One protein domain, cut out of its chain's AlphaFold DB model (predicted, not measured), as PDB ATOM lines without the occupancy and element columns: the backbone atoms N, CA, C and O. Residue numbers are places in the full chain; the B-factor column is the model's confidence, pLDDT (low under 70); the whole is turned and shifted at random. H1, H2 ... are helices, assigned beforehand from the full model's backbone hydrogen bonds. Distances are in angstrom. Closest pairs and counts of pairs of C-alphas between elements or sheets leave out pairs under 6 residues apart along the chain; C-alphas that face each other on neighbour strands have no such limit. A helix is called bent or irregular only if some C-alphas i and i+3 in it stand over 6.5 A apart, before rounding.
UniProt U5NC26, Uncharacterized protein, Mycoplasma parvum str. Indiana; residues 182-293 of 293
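This is residues 182 to 293 of the 293 residues of an uncharacterized protein of Mycoplasma parvum str. Indiana (UniProt U5NC26). Two long helices, H3 and H5, run side by side in opposite ways as a loose rod, touching along only part of H5, with H4 joining them at one end. H1 crosses the pair near both, H2 is near the beginning of H3, and H6 folds back along the other end of H5. The printed part has 112 residues with six named helices, H1 to H6 in order, and no named strand: all helix. It is loose, with a radius of gyration of the C-alphas of 18.3 A, and spans 59 by 30 by 24 A, only just a rod.

H5, residues 249 to 279, touches H3, residues 208 to 230, with residues 251 to 264 alone, at a shallow tilt of 18 degrees, opposite ways; the closest C-alphas, of Ile 225 and Arg 254, are 5.8 A apart. H4, residues 232 to 243, touches residues 250 to 251 of H5, closest at the C-alphas of Asn 234 and Cys 250, 5.6 A. H1, residues 185 to 191, is close to H3 but not clearly touching, about perpendicular at 85 degrees, with the C-alphas of Ile 189 and Val 215 closest at 7.2 A. H2, residues 201 to 204, is apart from H5. H6, residues 285 to 291, is close to H5 but not clearly touching; the closest C-alphas, of Gln 278 and Lys 285, are 7.0 A apart. Every O i to N i+4 pair is within hydrogen-bond range in H3, against 2 of 3 in H1, 7 of 8 in H4, 23 of 27 in H5 and 0 of 3 in H6, which has 3 of 4 O i to N i+3 pairs within range; H2 is too short for an O i to N i+4 pair.

H5 measures 46.4 A, from C-alpha 249 at (172.785, 284.362, 319.448), and is irregular, with C-alphas 250 and 253 8.4 A apart. H3 measures 32.3 A, H4 17.7 A. H6 ends at C-alpha 291 (152.381, 258.550, 314.717) and is irregular, with C-alphas 287 and 290 7.0 A apart.

The C-alphas farthest apart, of Ile 243 and Glu 281, are 59.4 A apart. The printed part has no cut and no long link. Its mean pLDDT is 75.4; residues 190 to 199, 247 to 250, 252 and 285 to 293 are under 70.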
ATOM      1  N   ASN A 182     171.612 255.416 323.935       77.00
ATOM      2  CA  ASN A 182     171.311 256.021 322.640       77.00
ATOM      3  C   ASN A 182     171.742 255.098 321.501       77.00
ATOM      4  O   ASN A 182     172.846 254.556 321.511       77.00
ATOM      5  N   ILE A 183     170.865 254.946 320.510       77.44
ATOM      6  CA  ILE A 183     171.162 254.179 319.301       77.44
ATOM      7  C   ILE A 183     172.066 255.032 318.408       77.44
ATOM      8  O   ILE A 183     171.805 256.219 318.199       77.44
ATOM      9  N   GLU A 184     173.106 254.431 317.839       77.81
ATOM     10  CA  GLU A 184     174.037 255.099 316.921       77.81
ATOM     11  C   GLU A 184     173.455 255.201 315.503       77.81
ATOM     12  O   GLU A 184     174.039 254.738 314.521       77.81
ATOM     13  N   PHE A 185     172.272 255.805 315.397       78.00
ATOM     14  CA  PHE A 185     171.507 255.935 314.158       78.00
ATOM     15  C   PHE A 185     172.326 256.555 313.013       78.00
ATOM     16  O   PHE A 185     172.232 256.104 311.870       78.00
ATOM     17  N   GLU A 186     173.210 257.518 313.315       77.25
ATOM     18  CA  GLU A 186     174.092 258.146 312.325       77.25
ATOM     19  C   GLU A 186     174.913 257.142 311.510       77.25
ATOM     20  O   GLU A 186     175.058 257.319 310.296       77.25
ATOM     21  N   LYS A 187     175.443 256.095 312.159       74.88
ATOM     22  CA  LYS A 187     176.318 255.110 311.508       74.88
ATOM     23  C   LYS A 187     175.587 254.360 310.399       74.88
ATOM     24  O   LYS A 187     176.178 254.039 309.369       74.88
ATOM     25  N   PHE A 188     174.289 254.137 310.582       70.06
ATOM     26  CA  PHE A 188     173.461 253.396 309.638       70.06
ATOM     27  C   PHE A 188     172.985 254.263 308.468       70.06
ATOM     28  O   PHE A 188     172.842 253.751 307.363       70.06
ATOM     29  N   ILE A 189     172.824 255.577 308.657       72.62
ATOM     30  CA  ILE A 189     172.450 256.493 307.564       72.62
ATOM     31  C   ILE A 189     173.645 256.841 306.671       72.62
ATOM     32  O   ILE A 189     173.493 256.982 305.456       72.62
ATOM     33  N   GLN A 190     174.829 257.029 307.262       64.38
ATOM     34  CA  GLN A 190     176.014 257.485 306.528       64.38
ATOM     35  C   GLN A 190     176.564 256.408 305.587       64.38
ATOM     36  O   GLN A 190     176.970 256.734 304.471       64.38
ATOM     37  N   ASN A 191     176.507 255.139 306.002       56.22
ATOM     38  CA  ASN A 191     177.094 254.024 305.258       56.22
ATOM     39  C   ASN A 191     176.116 253.337 304.285       56.22
ATOM     40  O   ASN A 191     176.560 252.776 303.288       56.22
ATOM     41  N   ASN A 192     174.795 253.430 304.495       52.66
ATOM     42  CA  ASN A 192     173.800 252.714 303.681       52.66
ATOM     43  C   ASN A 192     172.991 253.649 302.775       52.66
ATOM     44  O   ASN A 192     171.782 253.812 302.929       52.66
ATOM     45  N   ARG A 193     173.641 254.244 301.767       51.44
ATOM     46  CA  ARG A 193     172.938 255.058 300.757       51.44
ATOM     47  C   ARG A 193     172.019 254.262 299.817       51.44
ATOM     48  O   ARG A 193     171.344 254.913 299.027       51.44
ATOM     49  N   LYS A 194     171.999 252.919 299.843       48.41
ATOM     50  CA  LYS A 194     171.370 252.165 298.743       48.41
ATOM     51  C   LYS A 194     170.384 251.034 299.017       48.41
ATOM     52  O   LYS A 194     169.678 250.742 298.066       48.41
ATOM     53  N   TYR A 195     170.236 250.429 300.195       52.53
ATOM     54  CA  TYR A 195     169.305 249.289 300.277       52.53
ATOM     55  C   TYR A 195     168.565 249.192 301.608       52.53
ATOM     56  O   TYR A 195     169.141 248.847 302.637       52.53
ATOM     57  N   TRP A 196     167.260 249.460 301.543       60.81
ATOM     58  CA  TRP A 196     166.269 248.943 302.487       60.81
ATOM     59  C   TRP A 196     166.325 247.403 302.545       60.81
ATOM     60  O   TRP A 196     166.246 246.825 303.624       60.81
ATOM     61  N   ASP A 197     166.607 246.761 301.404       54.53
ATOM     62  CA  ASP A 197     166.427 245.316 301.216       54.53
ATOM     63  C   ASP A 197     167.662 244.433 301.483       54.53
ATOM     64  O   ASP A 197     167.532 243.213 301.551       54.53
ATOM     65  N   SER A 198     168.869 244.988 301.661       53.69
ATOM     66  CA  SER A 198     170.094 244.169 301.765       53.69
ATOM     67  C   SER A 198     171.036 244.618 302.887       53.69
ATOM     68  O   SER A 198     172.171 245.029 302.642       53.69
ATOM     69  N   GLY A 199     170.564 244.535 304.133       63.50
ATOM     70  CA  GLY A 199     171.418 244.673 305.322       63.50
ATOM     71  C   GLY A 199     171.081 245.833 306.258       63.50
ATOM     72  O   GLY A 199     171.815 246.052 307.220       63.50
ATOM     73  N   ASN A 200     169.986 246.563 306.025       75.62
ATOM     74  CA  ASN A 200     169.503 247.549 306.987       75.62
ATOM     75  C   ASN A 200     168.818 246.840 308.174       75.62
ATOM     76  O   ASN A 200     167.741 246.272 307.984       75.62
ATOM     77  N   PRO A 201     169.371 246.887 309.402       78.81
ATOM     78  CA  PRO A 201     168.737 246.236 310.545       78.81
ATOM     79  C   PRO A 201     167.374 246.857 310.888       78.81
ATOM     80  O   PRO A 201     166.526 246.187 311.462       78.81
ATOM     81  N   TYR A 202     167.110 248.102 310.483       84.62
ATOM     82  CA  TYR A 202     165.817 248.743 310.721       84.62
ATOM     83  C   TYR A 202     164.696 248.230 309.811       84.62
ATOM     84  O   TYR A 202     163.535 248.456 310.135       84.62
ATOM     85  N   GLY A 203     165.004 247.496 308.734       81.75
ATOM     86  CA  GLY A 203     163.995 246.961 307.811       81.75
ATOM     87  C   GLY A 203     163.023 245.962 308.448       81.75
ATOM     88  O   GLY A 203     161.922 245.764 307.951       81.75
ATOM     89  N   SER A 204     163.414 245.338 309.563       85.00
ATOM     90  CA  SER A 204     162.535 244.465 310.359       85.00
ATOM     91  C   SER A 204     161.899 245.179 311.556       85.00
ATOM     92  O   SER A 204     161.052 244.605 312.228       85.00
ATOM     93  N   LEU A 205     162.310 246.416 311.846       87.44
ATOM     94  CA  LEU A 205     161.898 247.160 313.041       87.44
ATOM     95  C   LEU A 205     160.965 248.333 312.732       87.44
ATOM     96  O   LEU A 205     160.207 248.745 313.601       87.44
ATOM     97  N   LEU A 206     161.042 248.876 311.520       84.94
ATOM     98  CA  LEU A 206     160.285 250.033 311.057       84.94
ATOM     99  C   LEU A 206     159.641 249.717 309.708       84.94
ATOM    100  O   LEU A 206     160.102 248.837 308.981       84.94
ATOM    101  N   THR A 207     158.599 250.461 309.347       82.19
ATOM    102  CA  THR A 207     158.096 250.452 307.970       82.19
ATOM    103  C   THR A 207     159.006 251.282 307.063       82.19
ATOM    104  O   THR A 207     159.753 252.151 307.524       82.19
ATOM    105  N   LEU A 208     158.938 251.033 305.752       80.44
ATOM    106  CA  LEU A 208     159.693 251.813 304.766       80.44
ATOM    107  C   LEU A 208     159.337 253.308 304.838       80.44
ATOM    108  O   LEU A 208     160.210 254.162 304.725       80.44
ATOM    109  N   GLU A 209     158.061 253.617 305.061       79.19
ATOM    110  CA  GLU A 209     157.555 254.982 305.193       79.19
ATOM    111  C   GLU A 209     158.116 255.687 306.434       79.19
ATOM    112  O   GLU A 209     158.700 256.767 306.318       79.19
ATOM    113  N   GLN A 210     158.047 255.035 307.602       77.81
ATOM    114  CA  GLN A 210     158.644 255.541 308.842       77.81
ATOM    115  C   GLN A 210     160.144 255.785 308.671       77.81
ATOM    116  O   GLN A 210     160.666 256.830 309.062       77.81
ATOM    117  N   TRP A 211     160.844 254.829 308.060       80.94
ATOM    118  CA  TRP A 211     162.270 254.949 307.793       80.94
ATOM    119  C   TRP A 211     162.590 256.146 306.902       80.94
ATOM    120  O   TRP A 211     163.451 256.952 307.255       80.94
ATOM    121  N   ASN A 212     161.898 256.283 305.769       81.12
ATOM    122  CA  ASN A 212     162.143 257.367 304.825       81.12
ATOM    123  C   ASN A 212     161.874 258.731 305.468       81.12
ATOM    124  O   ASN A 212     162.753 259.590 305.423       81.12
ATOM    125  N   SER A 213     160.736 258.889 306.151       78.56
ATOM    126  CA  SER A 213     160.378 260.124 306.860       78.56
ATOM    127  C   SER A 213     161.449 260.525 307.883       78.56
ATOM    128  O   SER A 213     161.989 261.634 307.846       78.56
ATOM    129  N   ILE A 214     161.865 259.593 308.747       78.06
ATOM    130  CA  ILE A 214     162.877 259.867 309.775       78.06
ATOM    131  C   ILE A 214     164.236 260.196 309.142       78.06
ATOM    132  O   ILE A 214     164.912 261.135 309.570       78.06
ATOM    133  N   VAL A 215     164.661 259.439 308.126       81.12
ATOM    134  CA  VAL A 215     165.963 259.630 307.470       81.12
ATOM    135  C   VAL A 215     166.027 260.953 306.711       81.12
ATOM    136  O   VAL A 215     167.073 261.606 306.742       81.12
ATOM    137  N   GLU A 216     164.954 261.360 306.038       82.00
ATOM    138  CA  GLU A 216     164.884 262.642 305.333       82.00
ATOM    139  C   GLU A 216     165.008 263.817 306.301       82.00
ATOM    140  O   GLU A 216     165.916 264.641 306.146       82.00
ATOM    141  N   VAL A 217     164.187 263.842 307.358       79.50
ATOM    142  CA  VAL A 217     164.234 264.901 308.378       79.50
ATOM    143  C   VAL A 217     165.596 264.921 309.079       79.50
ATOM    144  O   VAL A 217     166.150 265.992 309.341       79.50
ATOM    145  N   PHE A 218     166.194 263.755 309.334       83.25
ATOM    146  CA  PHE A 218     167.520 263.670 309.938       83.25
ATOM    147  C   PHE A 218     168.617 264.221 309.017       83.25
ATOM    148  O   PHE A 218     169.472 264.990 309.464       83.25
ATOM    149  N   LYS A 219     168.606 263.855 307.728       84.31
ATOM    150  CA  LYS A 219     169.576 264.349 306.736       84.31
ATOM    151  C   LYS A 219     169.468 265.860 306.555       84.31
ATOM    152  O   LYS A 219     170.506 266.523 306.529       84.31
ATOM    153  N   ASP A 220     168.251 266.392 306.465       82.94
ATOM    154  CA  ASP A 220     168.007 267.831 306.355       82.94
ATOM    155  C   ASP A 220     168.488 268.578 307.608       82.94
ATOM    156  O   ASP A 220     169.260 269.532 307.506       82.94
ATOM    157  N   THR A 221     168.159 268.071 308.800       81.94
ATOM    158  CA  THR A 221     168.641 268.621 310.081       81.94
ATOM    159  C   THR A 221     170.172 268.651 310.146       81.94
ATOM    160  O   THR A 221     170.765 269.677 310.475       81.94
ATOM    161  N   VAL A 222     170.845 267.549 309.790       85.06
ATOM    162  CA  VAL A 222     172.318 267.479 309.782       85.06
ATOM    163  C   VAL A 222     172.926 268.439 308.760       85.06
ATOM    164  O   VAL A 222     173.951 269.061 309.048       85.06
ATOM    165  N   LYS A 223     172.310 268.578 307.579       85.56
ATOM    166  CA  LYS A 223     172.750 269.525 306.552       85.56
ATOM    167  C   LYS A 223     172.636 270.965 307.057       85.56
ATOM    168  O   LYS A 223     173.632 271.676 307.030       85.56
ATOM    169  N   LYS A 224     171.489 271.354 307.620       83.44
ATOM    170  CA  LYS A 224     171.267 272.693 308.188       83.44
ATOM    171  C   LYS A 224     172.250 273.029 309.312       83.44
ATOM    172  O   LYS A 224     172.793 274.129 309.331       83.44
ATOM    173  N   ILE A 225     172.539 272.078 310.208       84.06
ATOM    174  CA  ILE A 225     173.569 272.258 311.250       84.06
ATOM    175  C   ILE A 225     174.931 272.544 310.607       84.06
ATOM    176  O   ILE A 225     175.606 273.495 311.000       84.06
ATOM    177  N   ARG A 226     175.325 271.750 309.605       85.19
ATOM    178  CA  ARG A 226     176.602 271.932 308.903       85.19
ATOM    179  C   ARG A 226     176.662 273.273 308.176       85.19
ATOM    180  O   ARG A 226     177.688 273.946 308.253       85.19
ATOM    181  N   ASP A 227     175.592 273.670 307.497       85.06
ATOM    182  CA  ASP A 227     175.523 274.935 306.764       85.06
ATOM    183  C   ASP A 227     175.677 276.117 307.736       85.06
ATOM    184  O   ASP A 227     176.468 277.023 307.484       85.06
ATOM    185  N   ILE A 228     175.045 276.062 308.917       81.69
ATOM    186  CA  ILE A 228     175.228 277.067 309.977       81.69
ATOM    187  C   ILE A 228     176.678 277.107 310.484       81.69
ATOM    188  O   ILE A 228     177.226 278.193 310.670       81.69
ATOM    189  N   GLU A 229     177.302 275.946 310.706       80.12
ATOM    190  CA  GLU A 229     178.674 275.827 311.227       80.12
ATOM    191  C   GLU A 229     179.756 276.215 310.206       80.12
ATOM    192  O   GLU A 229     180.871 276.597 310.582       80.12
ATOM    193  N   THR A 230     179.454 276.111 308.913       82.38
ATOM    194  CA  THR A 230     180.374 276.438 307.812       82.38
ATOM    195  C   THR A 230     180.160 277.837 307.243       82.38
ATOM    196  O   THR A 230     181.057 278.351 306.576       82.38
ATOM    197  N   ASN A 231     179.041 278.495 307.561       82.62
ATOM    198  CA  ASN A 231     178.756 279.847 307.103       82.62
ATOM    199  C   ASN A 231     179.720 280.883 307.716       82.62
ATOM    200  O   ASN A 231     179.800 281.059 308.937       82.62
ATOM    201  N   GLY A 232     180.430 281.603 306.844       75.06
ATOM    202  CA  GLY A 232     181.385 282.642 307.219       75.06
ATOM    203  C   GLY A 232     180.763 283.802 308.002       75.06
ATOM    204  O   GLY A 232     181.411 284.315 308.911       75.06
ATOM    205  N   THR A 233     179.505 284.174 307.735       77.56
ATOM    206  CA  THR A 233     178.837 285.263 308.469       77.56
ATOM    207  C   THR A 233     178.501 284.878 309.904       77.56
ATOM    208  O   THR A 233     178.705 285.692 310.799       77.56
ATOM    209  N   ASN A 234     178.086 283.635 310.163       75.50
ATOM    210  CA  ASN A 234     177.852 283.152 311.530       75.50
ATOM    211  C   ASN A 234     179.160 283.060 312.323       75.50
ATOM    212  O   ASN A 234     179.207 283.428 313.496       75.50
ATOM    213  N   ARG A 235     180.250 282.628 311.674       72.38
ATOM    214  CA  ARG A 235     181.592 282.619 312.278       72.38
ATOM    215  C   ARG A 235     182.063 284.032 312.615       72.38
ATOM    216  O   ARG A 235     182.518 284.266 313.731       72.38
ATOM    217  N   PHE A 236     181.897 284.974 311.692       75.19
ATOM    218  CA  PHE A 236     182.244 286.375 311.920       75.19
ATOM    219  C   PHE A 236     181.379 287.015 313.018       75.19
ATOM    220  O   PHE A 236     181.919 287.617 313.942       75.19
ATOM    221  N   CYS A 237     180.059 286.794 312.992       77.81
ATOM    222  CA  CYS A 237     179.139 287.181 314.063       77.81
ATOM    223  C   CYS A 237     179.616 286.639 315.414       77.81
ATOM    224  O   CYS A 237     179.707 287.395 316.375       77.81
ATOM    225  N   SER A 238     179.994 285.355 315.487       75.44
ATOM    226  CA  SER A 238     180.447 284.740 316.738       75.44
ATOM    227  C   SER A 238     181.727 285.368 317.293       75.44
ATOM    228  O   SER A 238     181.832 285.537 318.505       75.44
ATOM    229  N   LEU A 239     182.663 285.768 316.423       74.69
ATOM    230  CA  LEU A 239     183.904 286.445 316.810       74.69
ATOM    231  C   LEU A 239     183.626 287.837 317.388       74.69
ATOM    232  O   LEU A 239     184.179 288.191 318.426       74.69
ATOM    233  N   VAL A 240     182.727 288.602 316.764       74.88
ATOM    234  CA  VAL A 240     182.310 289.925 317.261       74.88
ATOM    235  C   VAL A 240     181.514 289.794 318.564       74.88
ATOM    236  O   VAL A 240     181.762 290.509 319.532       74.88
ATOM    237  N   ALA A 241     180.593 288.833 318.633       76.19
ATOM    238  CA  ALA A 241     179.750 288.596 319.799       76.19
ATOM    239  C   ALA A 241     180.503 287.965 320.986       76.19
ATOM    240  O   ALA A 241     180.024 288.047 322.119       76.19
ATOM    241  N   MET A 242     181.688 287.374 320.770       72.44
ATOM    242  CA  MET A 242     182.571 286.878 321.837       72.44
ATOM    243  C   MET A 242     183.015 288.008 322.774       72.44
ATOM    244  O   MET A 242     183.080 287.809 323.986       72.44
ATOM    245  N   ILE A 243     183.228 289.209 322.229       73.94
ATOM    246  CA  ILE A 243     183.606 290.414 322.986       73.94
ATOM    247  C   ILE A 243     182.502 290.804 323.984       73.94
ATOM    248  O   ILE A 243     182.791 291.250 325.091       73.94
ATOM    249  N   PHE A 244     181.239 290.558 323.628       76.00
ATOM    250  CA  PHE A 244     180.063 290.898 324.434       76.00
ATOM    251  C   PHE A 244     179.435 289.692 325.154       76.00
ATOM    252  O   PHE A 244     178.357 289.820 325.725       76.00
ATOM    253  N   ARG A 245     180.080 288.512 325.138       71.38
ATOM    254  CA  ARG A 245     179.537 287.240 325.670       71.38
ATOM    255  C   ARG A 245     178.168 286.830 325.090       71.38
ATOM    256  O   ARG A 245     177.455 286.051 325.710       71.38
ATOM    257  N   MET A 246     177.820 287.279 323.882       71.75
ATOM    258  CA  MET A 246     176.551 286.954 323.202       71.75
ATOM    259  C   MET A 246     176.728 285.978 322.028       71.75
ATOM    260  O   MET A 246     175.871 285.880 321.153       71.75
ATOM    261  N   SER A 247     177.851 285.252 321.979       62.94
ATOM    262  CA  SER A 247     178.195 284.364 320.853       62.94
ATOM    263  C   SER A 247     177.135 283.297 320.537       62.94
ATOM    264  O   SER A 247     177.050 282.840 319.398       62.94
ATOM    265  N   GLU A 248     176.286 282.948 321.507       63.88
ATOM    266  CA  GLU A 248     175.194 281.987 321.339       63.88
ATOM    267  C   GLU A 248     174.068 282.489 320.419       63.88
ATOM    268  O   GLU A 248     173.473 281.681 319.707       63.88
ATOM    269  N   HIS A 249     173.810 283.801 320.345       68.00
ATOM    270  CA  HIS A 249     172.785 284.362 319.448       68.00
ATOM    271  C   HIS A 249     173.142 284.196 317.965       68.00
ATOM    272  O   HIS A 249     172.262 283.997 317.132       68.00
ATOM    273  N   CYS A 250     174.433 284.152 317.626       67.62
ATOM    274  CA  CYS A 250     174.892 283.876 316.261       67.62
ATOM    275  C   CYS A 250     174.655 282.415 315.827       67.62
ATOM    276  O   CYS A 250     174.823 282.078 314.655       67.62
ATOM    277  N   PHE A 251     174.274 281.541 316.766       70.06
ATOM    278  CA  PHE A 251     174.003 280.122 316.544       70.06
ATOM    279  C   PHE A 251     172.643 279.683 317.106       70.06
ATOM    280  O   PHE A 251     172.453 278.491 317.336       70.06
ATOM    281  N   GLN A 252     171.695 280.597 317.321       67.50
ATOM    282  CA  GLN A 252     170.433 280.306 318.015       67.50
ATOM    283  C   GLN A 252     169.684 279.106 317.391       67.50
ATOM    284  O   GLN A 252     169.379 278.134 318.082       67.50
ATOM    285  N   ASN A 253     169.593 279.061 316.056       74.81
ATOM    286  CA  ASN A 253     168.975 277.948 315.315       74.81
ATOM    287  C   ASN A 253     169.769 276.624 315.390       74.81
ATOM    288  O   ASN A 253     169.229 275.550 315.136       74.81
ATOM    289  N   ARG A 254     171.068 276.653 315.723       79.19
ATOM    290  CA  ARG A 254     171.910 275.444 315.821       79.19
ATOM    291  C   ARG A 254     171.508 274.585 317.012       79.19
ATOM    292  O   ARG A 254     171.500 273.361 316.897       79.19
ATOM    293  N   ASN A 255     171.235 275.210 318.155       78.25
ATOM    294  CA  ASN A 255     170.887 274.490 319.376       78.25
ATOM    295  C   ASN A 255     169.515 273.822 319.234       78.25
ATOM    296  O   ASN A 255     169.382 272.649 319.577       78.25
ATOM    297  N   GLU A 256     168.554 274.509 318.618       79.88
ATOM    298  CA  GLU A 256     167.241 273.950 318.272       79.88
ATOM    299  C   GLU A 256     167.364 272.757 317.316       79.88
ATOM    300  O   GLU A 256     166.831 271.684 317.587       79.88
ATOM    301  N   LEU A 257     168.156 272.879 316.242       80.56
ATOM    302  CA  LEU A 257     168.393 271.767 315.312       80.56
ATOM    303  C   LEU A 257     169.102 270.581 315.983       80.56
ATOM    304  O   LEU A 257     168.811 269.424 315.675       80.56
ATOM    305  N   LYS A 258     170.023 270.830 316.924       83.44
ATOM    306  CA  LYS A 258     170.641 269.764 317.728       83.44
ATOM    307  C   LYS A 258     169.620 269.070 318.629       83.44
ATOM    308  O   LYS A 258     169.643 267.845 318.713       83.44
ATOM    309  N   GLN A 259     168.720 269.816 319.265       82.12
ATOM    310  CA  GLN A 259     167.631 269.238 320.055       82.12
ATOM    311  C   GLN A 259     166.682 268.418 319.175       82.12
ATOM    312  O   GLN A 259     166.366 267.281 319.519       82.12
ATOM    313  N   GLN A 260     166.310 268.930 317.999       80.50
ATOM    314  CA  GLN A 260     165.489 268.210 317.024       80.50
ATOM    315  C   GLN A 260     166.151 266.898 316.580       80.50
ATOM    316  O   GLN A 260     165.492 265.860 316.500       80.50
ATOM    317  N   LYS A 261     167.469 266.911 316.354       83.19
ATOM    318  CA  LYS A 261     168.248 265.708 316.039       83.19
ATOM    319  C   LYS A 261     168.161 264.652 317.148       83.19
ATOM    320  O   LYS A 261     168.006 263.469 316.849       83.19
ATOM    321  N   GLU A 262     168.260 265.057 318.412       82.50
ATOM    322  CA  GLU A 262     168.143 264.137 319.550       82.50
ATOM    323  C   GLU A 262     166.704 263.641 319.750       82.50
ATOM    324  O   GLU A 262     166.496 262.465 320.050       82.50
ATOM    325  N   ILE A 263     165.699 264.480 319.487       81.31
ATOM    326  CA  ILE A 263     164.287 264.074 319.465       81.31
ATOM    327  C   ILE A 263     164.055 262.961 318.435       81.31
ATOM    328  O   ILE A 263     163.459 261.939 318.772       81.31
ATOM    329  N   LEU A 264     164.585 263.091 317.213       78.06
ATOM    330  CA  LEU A 264     164.464 262.055 316.178       78.06
ATOM    331  C   LEU A 264     165.050 260.707 316.624       78.06
ATOM    332  O   LEU A 264     164.457 259.660 316.369       78.06
ATOM    333  N   LYS A 265     166.179 260.712 317.345       80.81
ATOM    334  CA  LYS A 265     166.761 259.479 317.905       80.81
ATOM    335  C   LYS A 265     165.855 258.832 318.948       80.81
ATOM    336  O   LYS A 265     165.719 257.607 318.967       80.81
ATOM    337  N   LYS A 266     165.226 259.642 319.807       82.88
ATOM    338  CA  LYS A 266     164.254 259.153 320.795       82.88
ATOM    339  C   LYS A 266     163.036 258.540 320.108       82.88
ATOM    340  O   LYS A 266     162.639 257.441 320.483       82.88
ATOM    341  N   LEU A 267     162.521 259.181 319.057       81.50
ATOM    342  CA  LEU A 267     161.383 258.683 318.277       81.50
ATOM    343  C   LEU A 267     161.650 257.298 317.677       81.50
ATOM    344  O   LEU A 267     160.806 256.419 317.799       81.50
ATOM    345  N   ILE A 268     162.843 257.057 317.124       84.12
ATOM    346  CA  ILE A 268     163.231 255.723 316.626       84.12
ATOM    347  C   ILE A 268     163.185 254.687 317.750       84.12
ATOM    348  O   ILE A 268     162.652 253.595 317.575       84.12
ATOM    349  N   SER A 269     163.734 255.028 318.919       87.62
ATOM    350  CA  SER A 269     163.733 254.118 320.065       87.62
ATOM    351  C   SER A 269     162.319 253.784 320.542       87.62
ATOM    352  O   SER A 269     162.090 252.655 320.977       87.62
ATOM    353  N   LEU A 270     161.393 254.742 320.484       87.56
ATOM    354  CA  LEU A 270     159.987 254.522 320.816       87.56
ATOM    355  C   LEU A 270     159.280 253.683 319.751       87.56
ATOM    356  O   LEU A 270     158.588 252.734 320.099       87.56
ATOM    357  N   ALA A 271     159.504 253.971 318.468       86.12
ATOM    358  CA  ALA A 271     158.923 253.217 317.361       86.12
ATOM    359  C   ALA A 271     159.321 251.733 317.411       86.12
ATOM    360  O   ALA A 271     158.462 250.864 317.276       86.12
ATOM    361  N   ILE A 272     160.594 251.437 317.707       90.19
ATOM    362  CA  ILE A 272     161.062 250.061 317.933       90.19
ATOM    363  C   ILE A 272     160.308 249.430 319.107       90.19
ATOM    364  O   ILE A 272     159.770 248.337 318.964       90.19
ATOM    365  N   GLY A 273     160.231 250.108 320.257       91.06
ATOM    366  CA  GLY A 273     159.509 249.579 321.416       91.06
ATOM    367  C   GLY A 273     158.034 249.293 321.114       91.06
ATOM    368  O   GLY A 273     157.538 248.230 321.479       91.06
ATOM    369  N   ASN A 274     157.365 250.182 320.378       88.81
ATOM    370  CA  ASN A 274     155.978 250.011 319.946       88.81
ATOM    371  C   ASN A 274     155.808 248.831 319.005       88.81
ATOM    372  O   ASN A 274     154.923 248.010 319.227       88.81
ATOM    373  N   LYS A 275     156.698 248.682 318.022       88.88
ATOM    374  CA  LYS A 275     156.712 247.505 317.151       88.88
ATOM    375  C   LYS A 275     156.780 246.218 317.974       88.88
ATOM    376  O   LYS A 275     155.995 245.313 317.730       88.88
ATOM    377  N   LEU A 276     157.643 246.143 318.989       92.50
ATOM    378  CA  LEU A 276     157.748 244.946 319.833       92.50
ATOM    379  C   LEU A 276     156.496 244.698 320.676       92.50
ATOM    380  O   LEU A 276     156.055 243.557 320.779       92.50
ATOM    381  N   LEU A 277     155.901 245.741 321.265       91.38
ATOM    382  CA  LEU A 277     154.631 245.599 321.986       91.38
ATOM    383  C   LEU A 277     153.503 245.129 321.058       91.38
ATOM    384  O   LEU A 277     152.677 244.319 321.470       91.38
ATOM    385  N   GLN A 278     153.491 245.603 319.814       88.38
ATOM    386  CA  GLN A 278     152.516 245.216 318.803       88.38
ATOM    387  C   GLN A 278     152.694 243.756 318.366       88.38
ATOM    388  O   GLN A 278     151.712 243.028 318.280       88.38
ATOM    389  N   GLU A 279     153.932 243.306 318.128       89.06
ATOM    390  CA  GLU A 279     154.225 241.898 317.806       89.06
ATOM    391  C   GLU A 279     153.898 240.948 318.970       89.06
ATOM    392  O   GLU A 279     153.636 239.771 318.752       89.06
ATOM    393  N   MET A 280     153.888 241.451 320.210       90.69
ATOM    394  CA  MET A 280     153.394 240.720 321.386       90.69
ATOM    395  C   MET A 280     151.878 240.835 321.590       90.69
ATOM    396  O   MET A 280     151.378 240.357 322.608       90.69
ATOM    397  N   GLU A 281     151.154 241.491 320.678       89.00
ATOM    398  CA  GLU A 281     149.705 241.724 320.758       89.00
ATOM    399  C   GLU A 281     149.275 242.520 322.009       89.00
ATOM    400  O   GLU A 281     148.157 242.396 322.503       89.00
ATOM    401  N   LEU A 282     150.166 243.361 322.548       85.19
ATOM    402  CA  LEU A 282     149.895 244.184 323.737       85.19
ATOM    403  C   LEU A 282     149.305 245.558 323.403       85.19
ATOM    404  O   LEU A 282     148.782 246.231 324.294       85.19
ATOM    405  N   ILE A 283     149.418 245.975 322.143       81.62
ATOM    406  CA  ILE A 283     148.820 247.188 321.579       81.62
ATOM    407  C   ILE A 283     148.300 246.871 320.175       81.62
ATOM    408  O   ILE A 283     148.890 246.047 319.469       81.62
ATOM    409  N   SER A 284     147.199 247.499 319.765       72.00
ATOM    410  CA  SER A 284     146.639 247.276 318.431       72.00
ATOM    411  C   SER A 284     147.362 248.121 317.376       72.00
ATOM    412  O   SER A 284     147.984 249.140 317.678       72.00
ATOM    413  N   LYS A 285     147.251 247.721 316.101       63.81
ATOM    414  CA  LYS A 285     147.729 248.532 314.963       63.81
ATOM    415  C   LYS A 285     147.016 249.884 314.873       63.81
ATOM    416  O   LYS A 285     147.589 250.841 314.369       63.81
ATOM    417  N   GLU A 286     145.773 249.954 315.337       60.91
ATOM    418  CA  GLU A 286     144.941 251.159 315.291       60.91
ATOM    419  C   GLU A 286     145.400 252.202 316.311       60.91
ATOM    420  O   GLU A 286     145.373 253.392 316.012       60.91
ATOM    421  N   ASP A 287     145.933 251.760 317.452       59.12
ATOM    422  CA  ASP A 287     146.471 252.650 318.484       59.12
ATOM    423  C   ASP A 287     147.714 253.428 317.998       59.12
ATOM    424  O   ASP A 287     147.991 254.526 318.478       59.12
ATOM    425  N   ILE A 288     148.463 252.889 317.026       56.03
ATOM    426  CA  ILE A 288     149.753 253.433 316.555       56.03
ATOM    427  C   ILE A 288     149.591 254.444 315.404       56.03
ATOM    428  O   ILE A 288     150.503 255.234 315.161       56.03
ATOM    429  N   LYS A 289     148.420 254.505 314.747       51.06
ATOM    430  CA  LYS A 289     148.163 255.398 313.594       51.06
ATOM    431  C   LYS A 289     148.328 256.898 313.890       51.06
ATOM    432  O   LYS A 289     148.469 257.684 312.966       51.06
ATOM    433  N   ASN A 290     148.387 257.296 315.162       42.72
ATOM    434  CA  ASN A 290     148.635 258.684 315.591       42.72
ATOM    435  C   ASN A 290     150.132 259.075 315.610       42.72
ATOM    436  O   ASN A 290     150.503 260.112 316.157       42.72
ATOM    437  N   PHE A 291     151.011 258.201 315.111       40.53
ATOM    438  CA  PHE A 291     152.381 258.550 314.717       40.53
ATOM    439  C   PHE A 291     152.505 258.775 313.200       40.53
ATOM    440  O   PHE A 291     153.597 259.109 312.735       40.53
ATOM    441  N   GLU A 292     151.434 258.521 312.438       38.44
ATOM    442  CA  GLU A 292     151.448 258.434 310.974       38.44
ATOM    443  C   GLU A 292     150.942 259.710 310.272       38.44
ATOM    444  O   GLU A 292     151.128 259.793 309.059       38.44
ATOM    445  N   ASN A 293     150.381 260.715 310.976       33.06
ATOM    446  CA  ASN A 293     149.918 261.978 310.363       33.06
ATOM    447  C   ASN A 293     150.701 263.238 310.784       33.06
ATOM    448  O   ASN A 293     151.019 263.451 311.977       33.06
TER     449      ASN A 293